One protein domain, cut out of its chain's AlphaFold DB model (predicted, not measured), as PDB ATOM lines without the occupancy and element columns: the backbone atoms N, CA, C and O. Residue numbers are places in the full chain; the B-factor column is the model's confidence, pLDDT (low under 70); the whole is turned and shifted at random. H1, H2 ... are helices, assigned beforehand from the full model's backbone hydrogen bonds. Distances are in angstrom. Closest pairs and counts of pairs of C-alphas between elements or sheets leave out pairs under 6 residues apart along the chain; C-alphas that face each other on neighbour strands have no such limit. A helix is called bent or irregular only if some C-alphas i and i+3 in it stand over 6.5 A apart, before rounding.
ATOM      1  N   ILE A   2     215.184 147.451 170.713       81.06
ATOM      2  CA  ILE A   2     216.205 146.771 171.553       81.06
ATOM      3  C   ILE A   2     216.147 147.204 173.027       81.06
ATOM      4  O   ILE A   2     216.194 146.368 173.922       81.06
ATOM      5  N   LEU A   3     216.004 148.505 173.285       81.94
ATOM      6  CA  LEU A   3     215.927 149.034 174.645       81.94
ATOM      7  C   LEU A   3     214.718 148.491 175.421       81.94
ATOM      8  O   LEU A   3     214.867 148.050 176.552       81.94
ATOM      9  N   THR A   4     213.543 148.472 174.794       86.69
ATOM     10  CA  THR A   4     212.310 147.952 175.396       86.69
ATOM     11  C   THR A   4     212.480 146.493 175.822       86.69
ATOM     12  O   THR A   4     212.133 146.147 176.943       86.69
ATOM     13  N   LYS A   5     213.105 145.656 174.978       88.88
ATOM     14  CA  LYS A   5     213.428 144.258 175.324       88.88
ATOM     15  C   LYS A   5     214.344 144.162 176.553       88.88
ATOM     16  O   LYS A   5     214.115 143.323 177.415       88.88
ATOM     17  N   ARG A   6     215.345 145.045 176.664       88.19
ATOM     18  CA  ARG A   6     216.250 145.097 177.829       88.19
ATOM     19  C   ARG A   6     215.530 145.510 179.113       88.19
ATOM     20  O   ARG A   6     215.818 144.938 180.154       88.19
ATOM     21  N   CYS A   7     214.591 146.458 179.050       89.94
ATOM     22  CA  CYS A   7     213.785 146.852 180.209       89.94
ATOM     23  C   CYS A   7     212.898 145.705 180.713       89.94
ATOM     24  O   CYS A   7     212.807 145.505 181.920       89.94
ATOM     25  N   TRP A   8     212.293 144.924 179.812       92.69
ATOM     26  CA  TRP A   8     211.508 143.748 180.204       92.69
ATOM     27  C   TRP A   8     212.368 142.670 180.861       92.69
ATOM     28  O   TRP A   8     212.016 142.191 181.934       92.69
ATOM     29  N   LEU A   9     213.527 142.344 180.272       91.31
ATOM     30  CA  LEU A   9     214.468 141.398 180.880       91.31
ATOM     31  C   LEU A   9     214.920 141.874 182.268       91.31
ATOM     32  O   LEU A   9     214.939 141.089 183.208       91.31
ATOM     33  N   ALA A  10     215.212 143.170 182.408       89.44
ATOM     34  CA  ALA A  10     215.542 143.769 183.694       89.44
ATOM     35  C   ALA A  10     214.414 143.617 184.722       89.44
ATOM     36  O   ALA A  10     214.690 143.299 185.878       89.44
ATOM     37  N   GLY A  11     213.162 143.782 184.290       94.12
ATOM     38  CA  GLY A  11     211.984 143.538 185.117       94.12
ATOM     39  C   GLY A  11     211.933 142.116 185.669       94.12
ATOM     40  O   GLY A  11     211.818 141.941 186.880       94.12
ATOM     41  N   PHE A  12     212.109 141.108 184.810       95.12
ATOM     42  CA  PHE A  12     212.148 139.703 185.230       95.12
ATOM     43  C   PHE A  12     213.309 139.393 186.181       95.12
ATOM     44  O   PHE A  12     213.118 138.705 187.186       95.12
ATOM     45  N   THR A  13     214.501 139.928 185.913       91.62
ATOM     46  CA  THR A  13     215.659 139.744 186.797       91.62
ATOM     47  C   THR A  13     215.412 140.351 188.181       91.62
ATOM     48  O   THR A  13     215.668 139.702 189.191       91.62
ATOM     49  N   ILE A  14     214.890 141.580 188.252       90.19
ATOM     50  CA  ILE A  14     214.606 142.245 189.532       90.19
ATOM     51  C   ILE A  14     213.504 141.512 190.296       90.19
ATOM     52  O   ILE A  14     213.662 141.276 191.491       90.19
ATOM     53  N   ALA A  15     212.421 141.110 189.624       95.44
ATOM     54  CA  ALA A  15     211.362 140.321 190.253       95.44
ATOM     55  C   ALA A  15     211.915 139.012 190.837       95.44
ATOM     56  O   ALA A  15     211.597 138.651 191.966       95.44
ATOM     57  N   THR A  16     212.819 138.351 190.114       93.31
ATOM     58  CA  THR A  16     213.501 137.142 190.593       93.31
ATOM     59  C   THR A  16     214.335 137.402 191.847       93.31
ATOM     60  O   THR A  16     214.283 136.617 192.787       93.31
ATOM     61  N   LEU A  17     215.067 138.520 191.900       89.94
ATOM     62  CA  LEU A  17     215.816 138.906 193.099       89.94
ATOM     63  C   LEU A  17     214.880 139.173 194.282       89.94
ATOM     64  O   LEU A  17     215.154 138.708 195.382       89.94
ATOM     65  N   VAL A  18     213.755 139.861 194.066       92.25
ATOM     66  CA  VAL A  18     212.759 140.098 195.125       92.25
ATOM     67  C   VAL A  18     212.245 138.780 195.703       92.25
ATOM     68  O   VAL A  18     212.146 138.662 196.921       92.25
ATOM     69  N   PHE A  19     211.982 137.780 194.860       93.56
ATOM     70  CA  PHE A  19     211.541 136.440 195.267       93.56
ATOM     71  C   PHE A  19     212.684 135.483 195.659       93.56
ATOM     72  O   PHE A  19     212.434 134.311 195.934       93.56
ATOM     73  N   PHE A  20     213.936 135.954 195.730       88.88
ATOM     74  CA  PHE A  20     215.076 135.125 196.133       88.88
ATOM     75  C   PHE A  20     214.890 134.407 197.487       88.88
ATOM     76  O   PHE A  20     215.230 133.232 197.566       88.88
ATOM     77  N   PRO A  21     214.369 135.040 198.557       88.75
ATOM     78  CA  PRO A  21     214.129 134.363 199.833       88.75
ATOM     79  C   PRO A  21     213.237 133.127 199.692       88.75
ATOM     80  O   PRO A  21     213.566 132.074 200.233       88.75
ATOM     81  N   LEU A  22     212.152 133.245 198.921       90.56
ATOM     82  CA  LEU A  22     211.262 132.128 198.622       90.56
ATOM     83  C   LEU A  22     211.945 131.059 197.767       90.56
ATOM     84  O   LEU A  22     211.871 129.877 198.083       90.56
ATOM     85  N   LEU A  23     212.681 131.479 196.738       85.56
ATOM     86  CA  LEU A  23     213.491 130.581 195.915       85.56
ATOM     87  C   LEU A  23     214.495 129.781 196.757       85.56
ATOM     88  O   LEU A  23     214.642 128.579 196.566       85.56
ATOM     89  N   ASN A  24     215.172 130.445 197.693       82.94
ATOM     90  CA  ASN A  24     216.131 129.823 198.595       82.94
ATOM     91  C   ASN A  24     215.452 128.795 199.507       82.94
ATOM     92  O   ASN A  24     215.977 127.698 199.661       82.94
ATOM     93  N   ALA A  25     214.294 129.130 200.081       84.44
ATOM     94  CA  ALA A  25     213.535 128.205 200.922       84.44
ATOM     95  C   ALA A  25     213.085 126.956 200.138       84.44
ATOM     96  O   ALA A  25     213.277 125.834 200.600       84.44
ATOM     97  N   LEU A  26     212.585 127.132 198.909       82.62
ATOM     98  CA  LEU A  26     212.209 126.012 198.037       82.62
ATOM     99  C   LEU A  26     213.412 125.137 197.653       82.62
ATOM    100  O   LEU A  26     213.302 123.915 197.636       82.62
ATOM    101  N   ALA A  27     214.563 125.750 197.364       76.88
ATOM    102  CA  ALA A  27     215.753 125.037 196.904       76.88
ATOM    103  C   ALA A  27     216.492 124.280 198.022       76.88
ATOM    104  O   ALA A  27     216.971 123.169 197.794       76.88
ATOM    105  N   VAL A  28     216.628 124.888 199.206       69.88
ATOM    106  CA  VAL A  28     217.435 124.348 200.316       69.88
ATOM    107  C   VAL A  28     216.619 123.409 201.194       69.88
ATOM    108  O   VAL A  28     217.110 122.356 201.588       69.88
ATOM    109  N   GLU A  29     215.374 123.776 201.487       66.25
ATOM    110  CA  GLU A  29     214.543 123.074 202.469       66.25
ATOM    111  C   GLU A  29     213.444 122.230 201.805       66.25
ATOM    112  O   GLU A  29     212.562 121.692 202.473       66.25
ATOM    113  N   GLY A  30     213.492 122.119 200.471       61.34
ATOM    114  CA  GLY A  30     212.611 121.267 199.679       61.34
ATOM    115  C   GLY A  30     211.133 121.628 199.790       61.34
ATOM    116  O   GLY A  30     210.305 120.754 199.594       61.34
ATOM    117  N   GLY A  31     210.797 122.867 200.172       65.94
ATOM    118  CA  GLY A  31     209.411 123.321 200.348       65.94
ATOM    119  C   GLY A  31     208.662 122.699 201.532       65.94
ATOM    120  O   GLY A  31     207.509 123.056 201.772       65.94
ATOM    121  N   TYR A  32     209.315 121.828 202.306       69.88
ATOM    122  CA  TYR A  32     208.649 121.029 203.326       69.88
ATOM    123  C   TYR A  32     208.026 121.887 204.431       69.88
ATOM    124  O   TYR A  32     206.820 121.821 204.629       69.88
ATOM    125  N   TRP A  33     208.796 122.771 205.072       79.75
ATOM    126  CA  TRP A  33     208.296 123.677 206.121       79.75
ATOM    127  C   TRP A  33     207.351 124.765 205.585       79.75
ATOM    128  O   TRP A  33     206.678 125.441 206.358       79.75
ATOM    129  N   LEU A  34     207.289 124.957 204.259       87.38
ATOM    130  CA  LEU A  34     206.355 125.882 203.601       87.38
ATOM    131  C   LEU A  34     204.970 125.259 203.375       87.38
ATOM    132  O   LEU A  34     204.045 125.985 203.010       87.38
ATOM    133  N   HIS A  35     204.825 123.940 203.539       86.19
ATOM    134  CA  HIS A  35     203.608 123.186 203.199       86.19
ATOM    135  C   HIS A  35     203.170 123.485 201.754       86.19
ATOM    136  O   HIS A  35     202.000 123.767 201.468       86.19
ATOM    137  N   TRP A  36     204.161 123.538 200.861       87.38
ATOM    138  CA  TRP A  36     204.013 124.091 199.522       87.38
ATOM    139  C   TRP A  36     203.133 123.208 198.631       87.38
ATOM    140  O   TRP A  36     203.248 121.983 198.634       87.38
ATOM    141  N   ARG A  37     202.233 123.820 197.852       85.44
ATOM    142  CA  ARG A  37     201.263 123.123 196.990       85.44
ATOM    143  C   ARG A  37     201.281 123.646 195.559       85.44
ATOM    144  O   ARG A  37     201.884 124.664 195.234       85.44
ATOM    145  N   SER A  38     200.525 122.971 194.695       87.19
ATOM    146  CA  SER A  38     200.358 123.370 193.297       87.19
ATOM    147  C   SER A  38     199.823 124.794 193.133       87.19
ATOM    148  O   SER A  38     200.289 125.550 192.281       87.19
ATOM    149  N   GLN A  39     198.882 125.191 193.986       89.56
ATOM    150  CA  GLN A  39     198.336 126.543 193.977       89.56
ATOM    151  C   GLN A  39     199.387 127.601 194.355       89.56
ATOM    152  O   GLN A  39     199.419 128.652 193.717       89.56
ATOM    153  N   ASP A  40     200.291 127.316 195.301       91.69
ATOM    154  CA  ASP A  40     201.400 128.216 195.655       91.69
ATOM    155  C   ASP A  40     202.307 128.503 194.459       91.69
ATOM    156  O   ASP A  40     202.735 129.642 194.249       91.69
ATOM    157  N   THR A  41     202.564 127.480 193.639       91.94
ATOM    158  CA  THR A  41     203.330 127.617 192.400       91.94
ATOM    159  C   THR A  41     202.646 128.573 191.427       91.94
ATOM    160  O   THR A  41     203.296 129.467 190.878       91.94
ATOM    161  N   VAL A  42     201.335 128.413 191.225       93.50
ATOM    162  CA  VAL A  42     200.554 129.254 190.305       93.50
ATOM    163  C   VAL A  42     200.483 130.696 190.808       93.50
ATOM    164  O   VAL A  42     200.758 131.626 190.044       93.50
ATOM    165  N   GLU A  43     200.168 130.898 192.089       95.44
ATOM    166  CA  GLU A  43     200.125 132.224 192.714       95.44
ATOM    167  C   GLU A  43     201.484 132.918 192.621       95.44
ATOM    168  O   GLU A  43     201.562 134.071 192.192       95.44
ATOM    169  N   THR A  44     202.563 132.205 192.956       95.75
ATOM    170  CA  THR A  44     203.935 132.725 192.894       95.75
ATOM    171  C   THR A  44     204.339 133.098 191.480       95.75
ATOM    172  O   THR A  44     204.885 134.183 191.276       95.75
ATOM    173  N   LEU A  45     204.046 132.250 190.487       96.00
ATOM    174  CA  LEU A  45     204.351 132.544 189.088       96.00
ATOM    175  C   LEU A  45     203.633 133.817 188.624       96.00
ATOM    176  O   LEU A  45     204.252 134.686 188.009       96.00
ATOM    177  N   LEU A  46     202.347 133.958 188.950       97.25
ATOM    178  CA  LEU A  46     201.552 135.122 188.561       97.25
ATOM    179  C   LEU A  46     201.990 136.395 189.299       97.25
ATOM    180  O   LEU A  46     202.141 137.440 188.663       97.25
ATOM    181  N   ALA A  47     202.261 136.320 190.605       97.50
ATOM    182  CA  ALA A  47     202.777 137.446 191.384       97.50
ATOM    183  C   ALA A  47     204.153 137.903 190.867       97.50
ATOM    184  O   ALA A  47     204.393 139.102 190.691       97.50
ATOM    185  N   TRP A  48     205.034 136.952 190.544       97.12
ATOM    186  CA  TRP A  48     206.333 137.216 189.927       97.12
ATOM    187  C   TRP A  48     206.196 137.855 188.539       97.12
ATOM    188  O   TRP A  48     206.855 138.862 188.271       97.12
ATOM    189  N   MET A  49     205.312 137.340 187.675       97.62
ATOM    190  CA  MET A  49     205.053 137.919 186.350       97.62
ATOM    191  C   MET A  49     204.524 139.350 186.451       97.62
ATOM    192  O   MET A  49     204.998 140.230 185.733       97.62
ATOM    193  N   LEU A  50     203.573 139.609 187.350       97.69
ATOM    194  CA  LEU A  50     203.015 140.947 187.550       97.69
ATOM    195  C   LEU A  50     204.066 141.929 188.063       97.69
ATOM    196  O   LEU A  50     204.157 143.044 187.547       97.69
ATOM    197  N   LEU A  51     204.907 141.510 189.013       96.56
ATOM    198  CA  LEU A  51     206.023 142.325 189.484       96.56
ATOM    199  C   LEU A  51     207.020 142.603 188.350       96.56
ATOM    200  O   LEU A  51     207.416 143.751 188.154       96.56
ATOM    201  N   ALA A  52     207.379 141.588 187.562       96.31
ATOM    202  CA  ALA A  52     208.272 141.743 186.418       96.31
ATOM    203  C   ALA A  52     207.706 142.716 185.375       96.31
ATOM    204  O   ALA A  52     208.442 143.563 184.856       96.31
ATOM    205  N   ILE A  53     206.398 142.638 185.106       97.00
ATOM    206  CA  ILE A  53     205.707 143.545 184.188       97.00
ATOM    207  C   ILE A  53     205.708 144.972 184.744       97.00
ATOM    208  O   ILE A  53     206.067 145.904 184.024       97.00
ATOM    209  N   ALA A  54     205.362 145.156 186.019       96.12
ATOM    210  CA  ALA A  54     205.339 146.468 186.664       96.12
ATOM    211  C   ALA A  54     206.729 147.125 186.665       96.12
ATOM    212  O   ALA A  54     206.875 148.285 186.263       96.12
ATOM    213  N   VAL A  55     207.772 146.370 187.027       94.12
ATOM    214  CA  VAL A  55     209.165 146.836 186.982       94.12
ATOM    215  C   VAL A  55     209.552 147.183 185.546       94.12
ATOM    216  O   VAL A  55     209.996 148.302 185.286       94.12
ATOM    217  N   GLY A  56     209.340 146.272 184.592       93.88
ATOM    218  CA  GLY A  56     209.691 146.482 183.189       93.88
ATOM    219  C   GLY A  56     209.006 147.711 182.587       93.88
ATOM    220  O   GLY A  56     209.674 148.549 181.973       93.88
ATOM    221  N   ALA A  57     207.705 147.876 182.834       94.94
ATOM    222  CA  ALA A  57     206.931 149.038 182.409       94.94
ATOM    223  C   ALA A  57     207.452 150.334 183.048       94.94
ATOM    224  O   ALA A  57     207.636 151.327 182.341       94.94
ATOM    225  N   SER A  58     207.770 150.319 184.348       93.00
ATOM    226  CA  SER A  58     208.335 151.486 185.037       93.00
ATOM    227  C   SER A  58     209.711 151.881 184.490       93.00
ATOM    228  O   SER A  58     209.985 153.068 184.335       93.00
ATOM    229  N   LEU A  59     210.551 150.915 184.096       89.31
ATOM    230  CA  LEU A  59     211.852 151.174 183.469       89.31
ATOM    231  C   LEU A  59     211.707 151.716 182.037       89.31
ATOM    232  O   LEU A  59     212.471 152.592 181.624       89.31
ATOM    233  N   VAL A  60     210.713 151.239 181.278       91.44
ATOM    234  CA  VAL A  60     210.370 151.817 179.967       91.44
ATOM    235  C   VAL A  60     209.879 153.256 180.132       91.44
ATOM    236  O   VAL A  60     210.320 154.136 179.389       91.44
ATOM    237  N   ALA A  61     209.007 153.507 181.112       89.12
ATOM    238  CA  ALA A  61     208.510 154.841 181.432       89.12
ATOM    239  C   ALA A  61     209.655 155.770 181.855       89.12
ATOM    240  O   ALA A  61     209.804 156.837 181.266       89.12
ATOM    241  N   ALA A  62     210.533 155.322 182.756       86.50
ATOM    242  CA  ALA A  62     211.720 156.048 183.207       86.50
ATOM    243  C   ALA A  62     212.599 156.526 182.044       86.50
ATOM    244  O   ALA A  62     213.169 157.617 182.093       86.50
ATOM    245  N   HIS A  63     212.699 155.725 180.981       83.44
ATOM    246  CA  HIS A  63     213.467 156.100 179.799       83.44
ATOM    247  C   HIS A  63     212.760 157.113 178.890       83.44
ATOM    248  O   HIS A  63     213.428 157.852 178.170       83.44
ATOM    249  N   ARG A  64     211.423 157.137 178.904       87.69
ATOM    250  CA  ARG A  64     210.605 158.087 178.133       87.69
ATOM    251  C   ARG A  64     210.389 159.411 178.867       87.69
ATOM    252  O   ARG A  64     210.187 160.431 178.221       87.69
ATOM    253  N   THR A  65     210.420 159.399 180.197       83.62
ATOM    254  CA  THR A  65     210.266 160.590 181.039       83.62
ATOM    255  C   THR A  65     211.566 161.395 181.146       83.62
ATOM    256  O   THR A  65     212.656 160.885 180.876       83.62
ATOM    257  N   GLY A  66     211.457 162.656 181.580       79.38
ATOM    258  CA  GLY A  66     212.597 163.557 181.773       79.38
ATOM    259  C   GLY A  66     213.713 162.987 182.672       79.38
ATOM    260  O   GLY A  66     213.485 162.042 183.435       79.38
ATOM    261  N   PRO A  67     214.932 163.560 182.603       79.62
ATOM    262  CA  PRO A  67     216.148 162.990 183.187       79.62
ATOM    263  C   PRO A  67     216.003 162.613 184.667       79.62
ATOM    264  O   PRO A  67     216.281 161.468 185.025       79.62
ATOM    265  N   ARG A  68     215.451 163.531 185.472       81.00
ATOM    266  CA  ARG A  68     215.319 163.413 186.935       81.00
ATOM    267  C   ARG A  68     214.395 162.279 187.389       81.00
ATOM    268  O   ARG A  68     214.788 161.470 188.222       81.00
ATOM    269  N   LEU A  69     213.180 162.186 186.837       82.25
ATOM    270  CA  LEU A  69     212.225 161.137 187.229       82.25
ATOM    271  C   LEU A  69     212.724 159.749 186.810       82.25
ATOM    272  O   LEU A  69     212.627 158.791 187.574       82.25
ATOM    273  N   GLY A  70     213.321 159.650 185.620       79.88
ATOM    274  CA  GLY A  70     213.911 158.400 185.159       79.88
ATOM    275  C   GLY A  70     215.100 157.945 186.008       79.88
ATOM    276  O   GLY A  70     215.275 156.748 186.232       79.88
ATOM    277  N   GLU A  71     215.921 158.875 186.495       75.38
ATOM    278  CA  GLU A  71     217.012 158.574 187.431       75.38
ATOM    279  C   GLU A  71     216.487 158.082 188.777       75.38
ATOM    280  O   GLU A  71     216.983 157.069 189.265       75.38
ATOM    281  N   LEU A  72     215.442 158.714 189.320       81.19
ATOM    282  CA  LEU A  72     214.806 158.274 190.560       81.19
ATOM    283  C   LEU A  72     214.269 156.838 190.449       81.19
ATOM    284  O   LEU A  72     214.584 156.005 191.293       81.19
ATOM    285  N   ILE A  73     213.520 156.519 189.386       81.00
ATOM    286  CA  ILE A  73     212.978 155.163 189.175       81.00
ATOM    287  C   ILE A  73     214.111 154.129 189.057       81.00
ATOM    288  O   ILE A  73     214.043 153.057 189.659       81.00
ATOM    289  N   ASN A  74     215.174 154.446 188.312       74.38
ATOM    290  CA  ASN A  74     216.331 153.554 188.198       74.38
ATOM    291  C   ASN A  74     217.055 153.379 189.539       74.38
ATOM    292  O   ASN A  74     217.466 152.266 189.854       74.38
ATOM    293  N   ALA A  75     217.206 154.450 190.323       74.00
ATOM    294  CA  ALA A  75     217.833 154.404 191.640       74.00
ATOM    295  C   ALA A  75     217.026 153.535 192.615       74.00
ATOM    296  O   ALA A  75     217.615 152.714 193.315       74.00
ATOM    297  N   VAL A  76     215.692 153.641 192.601       83.56
ATOM    298  CA  VAL A  76     214.802 152.779 193.394       83.56
ATOM    299  C   VAL A  76     215.020 151.309 193.041       83.56
ATOM    300  O   VAL A  76     215.283 150.502 193.929       83.56
ATOM    301  N   TRP A  77     214.989 150.948 191.756       84.50
ATOM    302  CA  TRP A  77     215.155 149.549 191.351       84.50
ATOM    303  C   TRP A  77     216.577 149.011 191.519       84.50
ATOM    304  O   TRP A  77     216.738 147.828 191.811       84.50
ATOM    305  N   LEU A  78     217.602 149.859 191.390       73.94
ATOM    306  CA  LEU A  78     218.971 149.511 191.779       73.94
ATOM    307  C   LEU A  78     219.067 149.252 193.283       73.94
ATOM    308  O   LEU A  78     219.704 148.282 193.681       73.94
ATOM    309  N   GLY A  79     218.417 150.080 194.104       72.50
ATOM    310  CA  GLY A  79     218.350 149.896 195.551       72.50
ATOM    311  C   GLY A  79     217.655 148.588 195.925       72.50
ATOM    312  O   GLY A  79     218.224 147.784 196.654       72.50
ATOM    313  N   VAL A  80     216.469 148.330 195.365       80.94
ATOM    314  CA  VAL A  80     215.713 147.088 195.602       80.94
ATOM    315  C   VAL A  80     216.496 145.869 195.108       80.94
ATOM    316  O   VAL A  80     216.756 144.953 195.883       80.94
ATOM    317  N   GLY A  81     216.929 145.857 193.845       75.25
ATOM    318  CA  GLY A  81     217.692 144.740 193.284       75.25
ATOM    319  C   GLY A  81     219.011 144.501 194.022       75.25
ATOM    320  O   GLY A  81     219.345 143.358 194.316       75.25
ATOM    321  N   GLY A  82     219.727 145.567 194.384       71.75
ATOM    322  CA  GLY A  82     220.973 145.501 195.150       71.75
ATOM    323  C   GLY A  82     220.778 144.970 196.571       71.75
ATOM    324  O   GLY A  82     221.575 144.149 197.021       71.75
ATOM    325  N   LEU A  83     219.700 145.369 197.255       77.44
ATOM    326  CA  LEU A  83     219.334 144.869 198.584       77.44
ATOM    327  C   LEU A  83     219.144 143.347 198.566       77.44
ATOM    328  O   LEU A  83     219.762 142.627 199.353       77.44
ATOM    329  N   PHE A  84     218.324 142.855 197.637       80.25
ATOM    330  CA  PHE A  84     218.036 141.427 197.523       80.25
ATOM    331  C   PHE A  84     219.218 140.622 196.981       80.25
ATOM    332  O   PHE A  84     219.462 139.518 197.463       80.25
ATOM    333  N   LEU A  85     220.000 141.181 196.053       76.69
ATOM    334  CA  LEU A  85     221.247 140.568 195.594       76.69
ATOM    335  C   LEU A  85     222.264 140.447 196.734       76.69
ATOM    336  O   LEU A  85     222.912 139.417 196.851       76.69
ATOM    337  N   THR A  86     222.379 141.459 197.596       70.56
ATOM    338  CA  THR A  86     223.257 141.402 198.776       70.56
ATOM    339  C   THR A  86     222.812 140.290 199.716       70.56
ATOM    340  O   THR A  86     223.637 139.468 200.103       70.56
ATOM    341  N   GLY A  87     221.513 140.202 200.022       71.31
ATOM    342  CA  GLY A  87     220.973 139.092 200.814       71.31
ATOM    343  C   GLY A  87     221.256 137.726 200.178       71.31
ATOM    344  O   GLY A  87     221.670 136.795 200.867       71.31
ATOM    345  N   ALA A  88     221.117 137.627 198.852       72.62
ATOM    346  CA  ALA A  88     221.438 136.419 198.101       72.62
ATOM    347  C   ALA A  88     222.920 136.049 198.166       72.62
ATOM    348  O   ALA A  88     223.244 134.885 198.372       72.62
ATOM    349  N   LEU A  89     223.823 137.022 198.039       68.00
ATOM    350  CA  LEU A  89     225.269 136.811 198.125       68.00
ATOM    351  C   LEU A  89     225.722 136.454 199.545       68.00
ATOM    352  O   LEU A  89     226.550 135.562 199.697       68.00
ATOM    353  N   VAL A  90     225.162 137.092 200.578       66.50
ATOM    354  CA  VAL A  90     225.436 136.752 201.988       66.50
ATOM    355  C   VAL A  90     225.035 135.305 202.266       66.50
ATOM    356  O   VAL A  90     225.824 134.544 202.830       66.50
ATOM    357  N   LYS A  91     223.850 134.886 201.802       68.75
ATOM    358  CA  LYS A  91     223.425 133.489 201.923       68.75
ATOM    359  C   LYS A  91     224.239 132.546 201.054       68.75
ATOM    360  O   LYS A  91     224.624 131.497 201.547       68.75
ATOM    361  N   MET A  92     224.581 132.918 199.823       64.81
ATOM    362  CA  MET A  92     225.447 132.101 198.973       64.81
ATOM    363  C   MET A  92     226.856 131.932 199.555       64.81
ATOM    364  O   MET A  92     227.420 130.854 199.430       64.81
ATOM    365  N   GLY A  93     227.406 132.933 200.245       54.53
ATOM    366  CA  GLY A  93     228.665 132.801 200.988       54.53
ATOM    367  C   GLY A  93     228.578 131.755 202.105       54.53
ATOM    368  O   GLY A  93     229.498 130.959 202.274       54.53
ATOM    369  N   ALA A  94     227.437 131.680 202.797       50.22
ATOM    370  CA  ALA A  94     227.145 130.591 203.732       50.22
ATOM    371  C   ALA A  94     226.899 129.247 203.011       50.22
ATOM    372  O   ALA A  94     227.286 128.199 203.520       50.22
ATOM    373  N   VAL A  95     226.318 129.265 201.805       48.50
ATOM    374  CA  VAL A  95     226.120 128.074 200.962       48.50
ATOM    375  C   VAL A  95     227.438 127.541 200.398       48.50
ATOM    376  O   VAL A  95     227.551 126.338 200.249       48.50
ATOM    377  N   VAL A  96     228.458 128.362 200.130       49.59
ATOM    378  CA  VAL A  96     229.801 127.869 199.759       49.59
ATOM    379  C   VAL A  96     230.424 127.100 200.929       49.59
ATOM    380  O   VAL A  96     230.925 126.000 200.721       49.59
ATOM    381  N   ALA A  97     230.271 127.593 202.163       48.19
ATOM    382  CA  ALA A  97     230.665 126.850 203.365       48.19
ATOM    383  C   ALA A  97     229.825 125.569 203.593       48.19
ATOM    384  O   ALA A  97     230.306 124.606 204.179       48.19
ATOM    385  N   TYR A  98     228.578 125.531 203.106       41.75
ATOM    386  CA  TYR A  98     227.696 124.356 203.150       41.75
ATOM    387  C   TYR A  98     227.930 123.362 201.992       41.75
ATOM    388  O   TYR A  98     227.773 122.152 202.161       41.75
ATOM    389  N   ALA A  99     228.339 123.838 200.813       47.09
ATOM    390  CA  ALA A  99     228.664 123.036 199.632       47.09
ATOM    391  C   ALA A  99     229.930 122.199 199.854       47.09
ATOM    392  O   ALA A  99     230.010 121.085 199.334       47.09
ATOM    393  N   ASP A 100     230.839 122.663 200.719       45.25
ATOM    394  CA  ASP A 100     231.928 121.849 201.273       45.25
ATOM    395  C   ASP A 100     231.416 120.603 202.029       45.25
ATOM    396  O   ASP A 100     232.155 119.635 202.199       45.25
ATOM    397  N   HIS A 101     230.145 120.573 202.454       43.41
ATOM    398  CA  HIS A 101     229.503 119.403 203.068       43.41
ATOM    399  C   HIS A 101     228.542 118.643 202.134       43.41
ATOM    400  O   HIS A 101     228.327 117.451 202.346       43.41
ATOM    401  N   HIS A 102     227.961 119.274 201.102       46.03
ATOM    402  CA  HIS A 102     226.874 118.685 200.294       46.03
ATOM    403  C   HIS A 102     227.219 118.629 198.792       46.03
ATOM    404  O   HIS A 102     226.861 119.506 198.001       46.03
ATOM    405  N   ARG A 103     227.875 117.532 198.376       49.53
ATOM    406  CA  ARG A 103     228.418 117.317 197.012       49.53
ATOM    407  C   ARG A 103     227.392 117.404 195.869       49.53
ATOM    408  O   ARG A 103     227.778 117.691 194.741       49.53
ATOM    409  N   ALA A 104     226.104 117.173 196.133       46.78
ATOM    410  CA  ALA A 104     225.066 117.126 195.096       46.78
ATOM    411  C   ALA A 104     224.652 118.513 194.557       46.78
ATOM    412  O   ALA A 104     224.243 118.622 193.402       46.78
ATOM    413  N   ALA A 105     224.785 119.578 195.355       45.91
ATOM    414  CA  ALA A 105     224.420 120.942 194.948       45.91
ATOM    415  C   ALA A 105     225.580 121.709 194.278       45.91
ATOM    416  O   ALA A 105     225.357 122.689 193.561       45.91
ATOM    417  N   ALA A 106     226.817 121.235 194.466       49.97
ATOM    418  CA  ALA A 106     228.043 121.851 193.963       49.97
ATOM    419  C   ALA A 106     228.042 122.182 192.452       49.97
ATOM    420  O   ALA A 106     228.433 123.300 192.113       49.97
ATOM    421  N   PRO A 107     227.579 121.315 191.523       50.09
ATOM    422  CA  PRO A 107     227.618 121.636 190.093       50.09
ATOM    423  C   PRO A 107     226.640 122.749 189.687       50.09
ATOM    424  O   PRO A 107     226.968 123.551 188.815       50.09
ATOM    425  N   MET A 108     225.473 122.859 190.335       51.88
ATOM    426  CA  MET A 108     224.531 123.960 190.077       51.88
ATOM    427  C   MET A 108     225.065 125.292 190.607       51.88
ATOM    428  O   MET A 108     224.987 126.308 189.914       51.88
ATOM    429  N   ILE A 109     225.659 125.281 191.804       54.22
ATOM    430  CA  ILE A 109     226.297 126.462 192.400       54.22
ATOM    431  C   ILE A 109     227.491 126.900 191.542       54.22
ATOM    432  O   ILE A 109     227.606 128.078 191.208       54.22
ATOM    433  N   ALA A 110     228.332 125.958 191.109       56.00
ATOM    434  CA  ALA A 110     229.454 126.233 190.219       56.00
ATOM    435  C   ALA A 110     228.985 126.816 188.879       56.00
ATOM    436  O   ALA A 110     229.531 127.824 188.442       56.00
ATOM    437  N   ALA A 111     227.941 126.260 188.256       53.00
ATOM    438  CA  ALA A 111     227.384 126.788 187.009       53.00
ATOM    439  C   ALA A 111     226.816 128.210 187.173       53.00
ATOM    440  O   ALA A 111     227.021 129.062 186.303       53.00
ATOM    441  N   ALA A 112     226.151 128.496 188.297       54.47
ATOM    442  CA  ALA A 112     225.648 129.832 188.612       54.47
ATOM    443  C   ALA A 112     226.794 130.835 188.829       54.47
ATOM    444  O   ALA A 112     226.784 131.914 188.233       54.47
ATOM    445  N   LEU A 113     227.817 130.467 189.609       60.22
ATOM    446  CA  LEU A 113     229.005 131.294 189.845       60.22
ATOM    447  C   LEU A 113     229.810 131.530 188.563       60.22
ATOM    448  O   LEU A 113     230.260 132.649 188.325       60.22
ATOM    449  N   LEU A 114     229.948 130.517 187.706       58.06
ATOM    450  CA  LEU A 114     230.642 130.633 186.423       58.06
ATOM    451  C   LEU A 114     229.876 131.557 185.468       58.06
ATOM    452  O   LEU A 114     230.475 132.415 184.823       58.06
ATOM    453  N   SER A 115     228.545 131.449 185.442       53.19
ATOM    454  CA  SER A 115     227.676 132.342 184.664       53.19
ATOM    455  C   SER A 115     227.782 133.788 185.151       53.19
ATOM    456  O   SER A 115     227.932 134.702 184.339       53.19
ATOM    457  N   LEU A 116     227.781 133.999 186.471       56.66
ATOM    458  CA  LEU A 116     227.997 135.308 187.092       56.66
ATOM    459  C   LEU A 116     229.402 135.855 186.804       56.66
ATOM    460  O   LEU A 116     229.540 137.043 186.524       56.66
ATOM    461  N   GLY A 117     230.427 135.002 186.822       56.66
ATOM    462  CA  GLY A 117     231.814 135.359 186.525       56.66
ATOM    463  C   GLY A 117     232.019 135.773 185.068       56.66
ATOM    464  O   GLY A 117     232.574 136.839 184.808       56.66
ATOM    465  N   VAL A 118     231.504 134.994 184.110       58.34
ATOM    466  CA  VAL A 118     231.543 135.324 182.671       58.34
ATOM    467  C   VAL A 118     230.806 136.633 182.401       58.34
ATOM    468  O   VAL A 118     231.295 137.510 181.686       58.34
ATOM    469  N   ALA A 119     229.641 136.797 183.015       53.44
ATOM    470  CA  ALA A 119     228.835 137.985 182.842       53.44
ATOM    471  C   ALA A 119     229.460 139.221 183.540       53.44
ATOM    472  O   ALA A 119     229.437 140.322 182.985       53.44
ATOM    473  N   GLY A 120     230.113 139.044 184.692       56.97
ATOM    474  CA  GLY A 120     230.907 140.067 185.382       56.97
ATOM    475  C   GLY A 120     232.171 140.477 184.613       56.97
ATOM    476  O   GLY A 120     232.486 141.664 184.523       56.97
ATOM    477  N   ALA A 121     232.854 139.527 183.973       54.56
ATOM    478  CA  ALA A 121     233.982 139.804 183.084       54.56
ATOM    479  C   ALA A 121     233.531 140.595 181.842       54.56
ATOM    480  O   ALA A 121     234.127 141.618 181.500       54.56
ATOM    481  N   ALA A 122     232.412 140.202 181.223       56.84
ATOM    482  CA  ALA A 122     231.795 140.964 180.135       56.84
ATOM    483  C   ALA A 122     231.367 142.380 180.581       56.84
ATOM    484  O   ALA A 122     231.470 143.344 179.814       56.84
ATOM    485  N   TRP A 123     230.935 142.540 181.839       52.97
ATOM    486  CA  TRP A 123     230.634 143.839 182.446       52.97
ATOM    487  C   TRP A 123     231.878 144.721 182.581       52.97
ATOM    488  O   TRP A 123     231.837 145.857 182.101       52.97
ATOM    489  N   ALA A 124     232.969 144.201 183.152       54.75
ATOM    490  CA  ALA A 124     234.221 144.936 183.367       54.75
ATOM    491  C   ALA A 124     234.826 145.448 182.050       54.75
ATOM    492  O   ALA A 124     235.280 146.586 181.966       54.75
ATOM    493  N   VAL A 125     234.731 144.648 180.986       58.75
ATOM    494  CA  VAL A 125     235.181 145.039 179.640       58.75
ATOM    495  C   VAL A 125     234.293 146.142 179.037       58.75
ATOM    496  O   VAL A 125     234.763 146.982 178.269       58.75
ATOM    497  N   SER A 126     233.005 146.197 179.394       51.69
ATOM    498  CA  SER A 126     232.035 147.136 178.801       51.69
ATOM    499  C   SER A 126     231.844 148.459 179.565       51.69
ATOM    500  O   SER A 126     231.294 149.419 179.005       51.69
ATOM    501  N   SER A 127     232.236 148.531 180.843       48.59
ATOM    502  CA  SER A 127     231.958 149.654 181.759       48.59
ATOM    503  C   SER A 127     232.901 150.854 181.599       48.59
ATOM    504  O   SER A 127     232.568 151.947 182.046       48.59
ATOM    505  N   VAL A 128     234.006 150.705 180.865       52.16
ATOM    506  CA  VAL A 128     235.081 151.708 180.742       52.16
ATOM    507  C   VAL A 128     234.672 153.005 180.001       52.16
ATOM    508  O   VAL A 128     235.462 153.940 179.948       52.16
ATOM    509  N   ARG A 129     233.459 153.139 179.422       49.34
ATOM    510  CA  ARG A 129     233.150 154.290 178.530       49.34
ATOM    511  C   ARG A 129     231.768 154.984 178.566       49.34
ATOM    512  O   ARG A 129     231.597 155.886 177.749       49.34
ATOM    513  N   ARG A 130     230.757 154.663 179.401       54.38
ATOM    514  CA  ARG A 130     229.417 155.328 179.283       54.38
ATOM    515  C   ARG A 130     228.611 155.524 180.580       54.38
ATOM    516  O   ARG A 130     228.817 154.830 181.558       54.38
ATOM    517  N   THR A 131     227.663 156.471 180.507       55.16
ATOM    518  CA  THR A 131     226.783 157.045 181.549       55.16
ATOM    519  C   THR A 131     225.903 156.063 182.352       55.16
ATOM    520  O   THR A 131     225.466 155.014 181.859       55.16
ATOM    521  N   GLY A 132     225.549 156.490 183.579       55.56
ATOM    522  CA  GLY A 132     224.818 155.764 184.639       55.56
ATOM    523  C   GLY A 132     223.581 154.957 184.215       55.56
ATOM    524  O   GLY A 132     223.397 153.826 184.664       55.56
ATOM    525  N   ARG A 133     222.772 155.465 183.271       57.53
ATOM    526  CA  ARG A 133     221.550 154.789 182.771       57.53
ATOM    527  C   ARG A 133     221.809 153.424 182.119       57.53
ATOM    528  O   ARG A 133     220.897 152.608 182.022       57.53
ATOM    529  N   THR A 134     223.035 153.154 181.668       66.56
ATOM    530  CA  THR A 134     223.384 151.859 181.058       66.56
ATOM    531  C   THR A 134     223.808 150.793 182.070       66.56
ATOM    532  O   THR A 134     223.812 149.617 181.711       66.56
ATOM    533  N   HIS A 135     224.098 151.151 183.324       67.31
ATOM    534  CA  HIS A 135     224.613 150.201 184.315       67.31
ATOM    535  C   HIS A 135     223.542 149.241 184.840       67.31
ATOM    536  O   HIS A 135     223.798 148.042 184.861       67.31
ATOM    537  N   LEU A 136     222.329 149.716 185.167       68.69
ATOM    538  CA  LEU A 136     221.230 148.846 185.627       68.69
ATOM    539  C   LEU A 136     220.852 147.801 184.567       68.69
ATOM    540  O   LEU A 136     220.763 146.612 184.862       68.69
ATOM    541  N   LEU A 137     220.673 148.230 183.314       73.62
ATOM    542  CA  LEU A 137     220.320 147.331 182.209       73.62
ATOM    543  C   LEU A 137     221.428 146.317 181.894       73.62
ATOM    544  O   LEU A 137     221.140 145.221 181.428       73.62
ATOM    545  N   ARG A 138     222.698 146.669 182.128       73.06
ATOM    546  CA  ARG A 138     223.824 145.737 181.966       73.06
ATOM    547  C   ARG A 138     223.903 144.756 183.129       73.06
ATOM    548  O   ARG A 138     223.994 143.563 182.883       73.06
ATOM    549  N   LEU A 139     223.809 145.239 184.369       71.44
ATOM    550  CA  LEU A 139     223.818 144.399 185.568       71.44
ATOM    551  C   LEU A 139     222.669 143.384 185.547       71.44
ATOM    552  O   LEU A 139     222.865 142.206 185.804       71.44
ATOM    553  N   THR A 140     221.468 143.813 185.169       75.19
ATOM    554  CA  THR A 140     220.314 142.908 185.077       75.19
ATOM    555  C   THR A 140     220.422 141.892 183.942       75.19
ATOM    556  O   THR A 140     219.882 140.797 184.067       75.19
ATOM    557  N   LEU A 141     221.143 142.215 182.864       79.38
ATOM    558  CA  LEU A 141     221.453 141.263 181.798       79.38
ATOM    559  C   LEU A 141     222.458 140.208 182.280       79.38
ATOM    560  O   LEU A 141     222.261 139.026 182.020       79.38
ATOM    561  N   VAL A 142     223.469 140.625 183.048       76.81
ATOM    562  CA  VAL A 142     224.433 139.729 183.711       76.81
ATOM    563  C   VAL A 142     223.737 138.764 184.669       76.81
ATOM    564  O   VAL A 142     224.051 137.580 184.696       76.81
ATOM    565  N   LEU A 143     222.755 139.264 185.416       79.44
ATOM    566  CA  LEU A 143     221.991 138.495 186.397       79.44
ATOM    567  C   LEU A 143     220.795 137.738 185.792       79.44
ATOM    568  O   LEU A 143     220.138 136.979 186.497       79.44
ATOM    569  N   SER A 144     220.499 137.909 184.500       84.12
ATOM    570  CA  SER A 144     219.334 137.285 183.858       84.12
ATOM    571  C   SER A 144     219.289 135.748 183.888       84.12
ATOM    572  O   SER A 144     218.176 135.223 183.942       84.12
ATOM    573  N   PRO A 145     220.413 134.995 183.954       84.88
ATOM    574  CA  PRO A 145     220.357 133.547 184.172       84.88
ATOM    575  C   PRO A 145     219.634 133.138 185.464       84.88
ATOM    576  O   PRO A 145     219.080 132.041 185.523       84.88
ATOM    577  N   LEU A 146     219.558 134.019 186.475       81.88
ATOM    578  CA  LEU A 146     218.796 133.758 187.704       81.88
ATOM    579  C   LEU A 146     217.307 133.511 187.429       81.88
ATOM    580  O   LEU A 146     216.681 132.756 188.163       81.88
ATOM    581  N   VAL A 147     216.749 134.085 186.356       88.38
ATOM    582  CA  VAL A 147     215.355 133.847 185.943       88.38
ATOM    583  C   VAL A 147     215.126 132.372 185.612       88.38
ATOM    584  O   VAL A 147     214.112 131.799 185.999       88.38
ATOM    585  N   VAL A 148     216.079 131.735 184.927       86.19
ATOM    586  CA  VAL A 148     215.982 130.310 184.584       86.19
ATOM    587  C   VAL A 148     216.084 129.461 185.847       86.19
ATOM    588  O   VAL A 148     215.266 128.568 186.041       86.19
ATOM    589  N   VAL A 149     217.022 129.786 186.744       80.50
ATOM    590  CA  VAL A 149     217.165 129.105 188.044       80.50
ATOM    591  C   VAL A 149     215.878 129.210 188.864       80.50
ATOM    592  O   VAL A 149     215.448 128.221 189.456       80.50
ATOM    593  N   PHE A 150     215.235 130.377 188.869       85.69
ATOM    594  CA  PHE A 150     213.954 130.583 189.537       85.69
ATOM    595  C   PHE A 150     212.865 129.665 188.981       85.69
ATOM    596  O   PHE A 150     212.254 128.913 189.737       85.69
ATOM    597  N   LEU A 151     212.670 129.670 187.660       88.69
ATOM    598  CA  LEU A 151     211.657 128.833 187.010       88.69
ATOM    599  C   LEU A 151     211.934 127.336 187.196       88.69
ATOM    600  O   LEU A 151     210.999 126.568 187.402       88.69
ATOM    601  N   MET A 152     213.204 126.920 187.167       84.50
ATOM    602  CA  MET A 152     213.592 125.529 187.409       84.50
ATOM    603  C   MET A 152     213.261 125.080 188.831       84.50
ATOM    604  O   MET A 152     212.690 124.010 188.996       84.50
ATOM    605  N   ASN A 153     213.586 125.878 189.851       81.44
ATOM    606  CA  ASN A 153     213.270 125.530 191.240       81.44
ATOM    607  C   ASN A 153     211.766 125.553 191.508       81.44
ATOM    608  O   ASN A 153     211.266 124.680 192.206       81.44
ATOM    609  N   LEU A 154     211.038 126.504 190.919       85.50
ATOM    610  CA  LEU A 154     209.583 126.541 191.016       85.50
ATOM    611  C   LEU A 154     208.951 125.302 190.356       85.50
ATOM    612  O   LEU A 154     208.072 124.667 190.932       85.50
ATOM    613  N   GLY A 155     209.450 124.907 189.180       84.44
ATOM    614  CA  GLY A 155     209.055 123.665 188.517       84.44
ATOM    615  C   GLY A 155     209.443 122.416 189.313       84.44
ATOM    616  O   GLY A 155     208.670 121.467 189.370       84.44
ATOM    617  N   ARG A 156     210.604 122.419 189.977       81.81
ATOM    618  CA  ARG A 156     211.028 121.326 190.860       81.81
ATOM    619  C   ARG A 156     210.097 121.197 192.063       81.81
ATOM    620  O   ARG A 156     209.605 120.104 192.302       81.81
ATOM    621  N   ALA A 157     209.793 122.302 192.744       79.56
ATOM    622  CA  ALA A 157     208.854 122.330 193.865       79.56
ATOM    623  C   ALA A 157     207.465 121.807 193.459       79.56
ATOM    624  O   ALA A 157     206.843 121.053 194.199       79.56
ATOM    625  N   GLN A 158     207.012 122.135 192.245       82.69
ATOM    626  CA  GLN A 158     205.773 121.597 191.682       82.69
ATOM    627  C   GLN A 158     205.807 120.077 191.469       82.69
ATOM    628  O   GLN A 158     204.787 119.416 191.640       82.69
ATOM    629  N   LEU A 159     206.945 119.526 191.041       79.31
ATOM    630  CA  LEU A 159     207.100 118.095 190.765       79.31
ATOM    631  C   LEU A 159     207.333 117.273 192.038       79.31
ATOM    632  O   LEU A 159     206.888 116.130 192.120       79.31
ATOM    633  N   GLU A 160     208.043 117.840 193.013       70.31
ATOM    634  CA  GLU A 160     208.363 117.192 194.290       70.31
ATOM    635  C   GLU A 160     207.153 117.129 195.226       70.31
ATOM    636  O   GLU A 160     207.103 116.278 196.115       70.31
ATOM    637  N   HIS A 161     206.157 117.992 195.033       64.81
ATOM    638  CA  HIS A 161     204.974 118.024 195.879       64.81
ATOM    639  C   HIS A 161     203.771 117.426 195.166       64.81
ATOM    640  O   HIS A 161     203.188 118.001 194.249       64.81
TER     641      HIS A 161
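This is residues 2 to 161 of the 481 residues of an uncharacterized protein of Rhizobacter sp. SG490 (UniProt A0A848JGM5). Look first at the three long helices H3, H4 and H5, which trace a Z: H3 and H5 lie along opposite sides, and H4 crosses slantwise from the end of H3 to the beginning of H5. H6, H7 and H2 fill the space between H3 and H5, and H1 runs through the middle, packing on H3, H4, H6 and H7. The printed part has 160 residues with seven named helices, H1 to H7 in chain order, and no named strand; the class is all helix. It is compact, with a radius of gyration of the C-alphas of 16.7 A and spans of 48 by 35 by 24 A.

Begin at H4, residues 67 to 99. It forms a hairpin with H3, residues 38 to 64, at a steep tilt of 40 degrees; the closest C-alphas, of Ala 62 and Gly 70, are 3.8 A apart. H1, residues 2 to 18, touches H3 at a steep tilt of 44 degrees, opposite ways, with the C-alphas of Gly 11 and Gly 56 closest at 4.2 A. With residues 14 to 18 alone H1 touches H4, closest at Ile 14 and Gly 81, C-alphas 5.5 A apart. H4, H5, residues 106 to 129, and H6, residues 133 to 142, form an up and down bundle, each running against the one before. H5 and H6 are a hairpin at a shallow tilt of 24 degrees, closest at the C-alphas of Ala 119 and Val 142, 4.8 A. H7, residues 145 to 160, touches H2, residues 20 to 28, at the C-alphas of Ala 27 and Asn 153, 6.2 A. H3 and H5 are apart. Every O i to N i+4 pair is within hydrogen-bond range in H1, H2, H3, H4 and H7; H5 has 18 of 20 and H6 5 of 6.

Find C-alpha 67 at (216.148, 162.990, 183.187); from there H4 runs 45.0 A to C-alpha 99 at (228.664, 123.036, 199.632). H3 covers 39.2 A, H5 36.3 A, H1 24.7 A and H7 22.7 A, while H2 and H6 are shorter. H5 is irregular, with C-alphas 126 and 129 7.2 A apart, and H6 only just, with C-alphas 133 and 136 6.6 A apart. H7 ends at C-alpha 160, (208.363, 117.192, 194.290).

The C-alphas of Gly 66 and His 101, the two farthest apart, are 51.9 A from each other. The printed part has no cut, and no link is long. In the B-factor column, look for pLDDT under 70 at residues 28 to 32, 89 to 136 and 161; the mean of the printed part is 75.4.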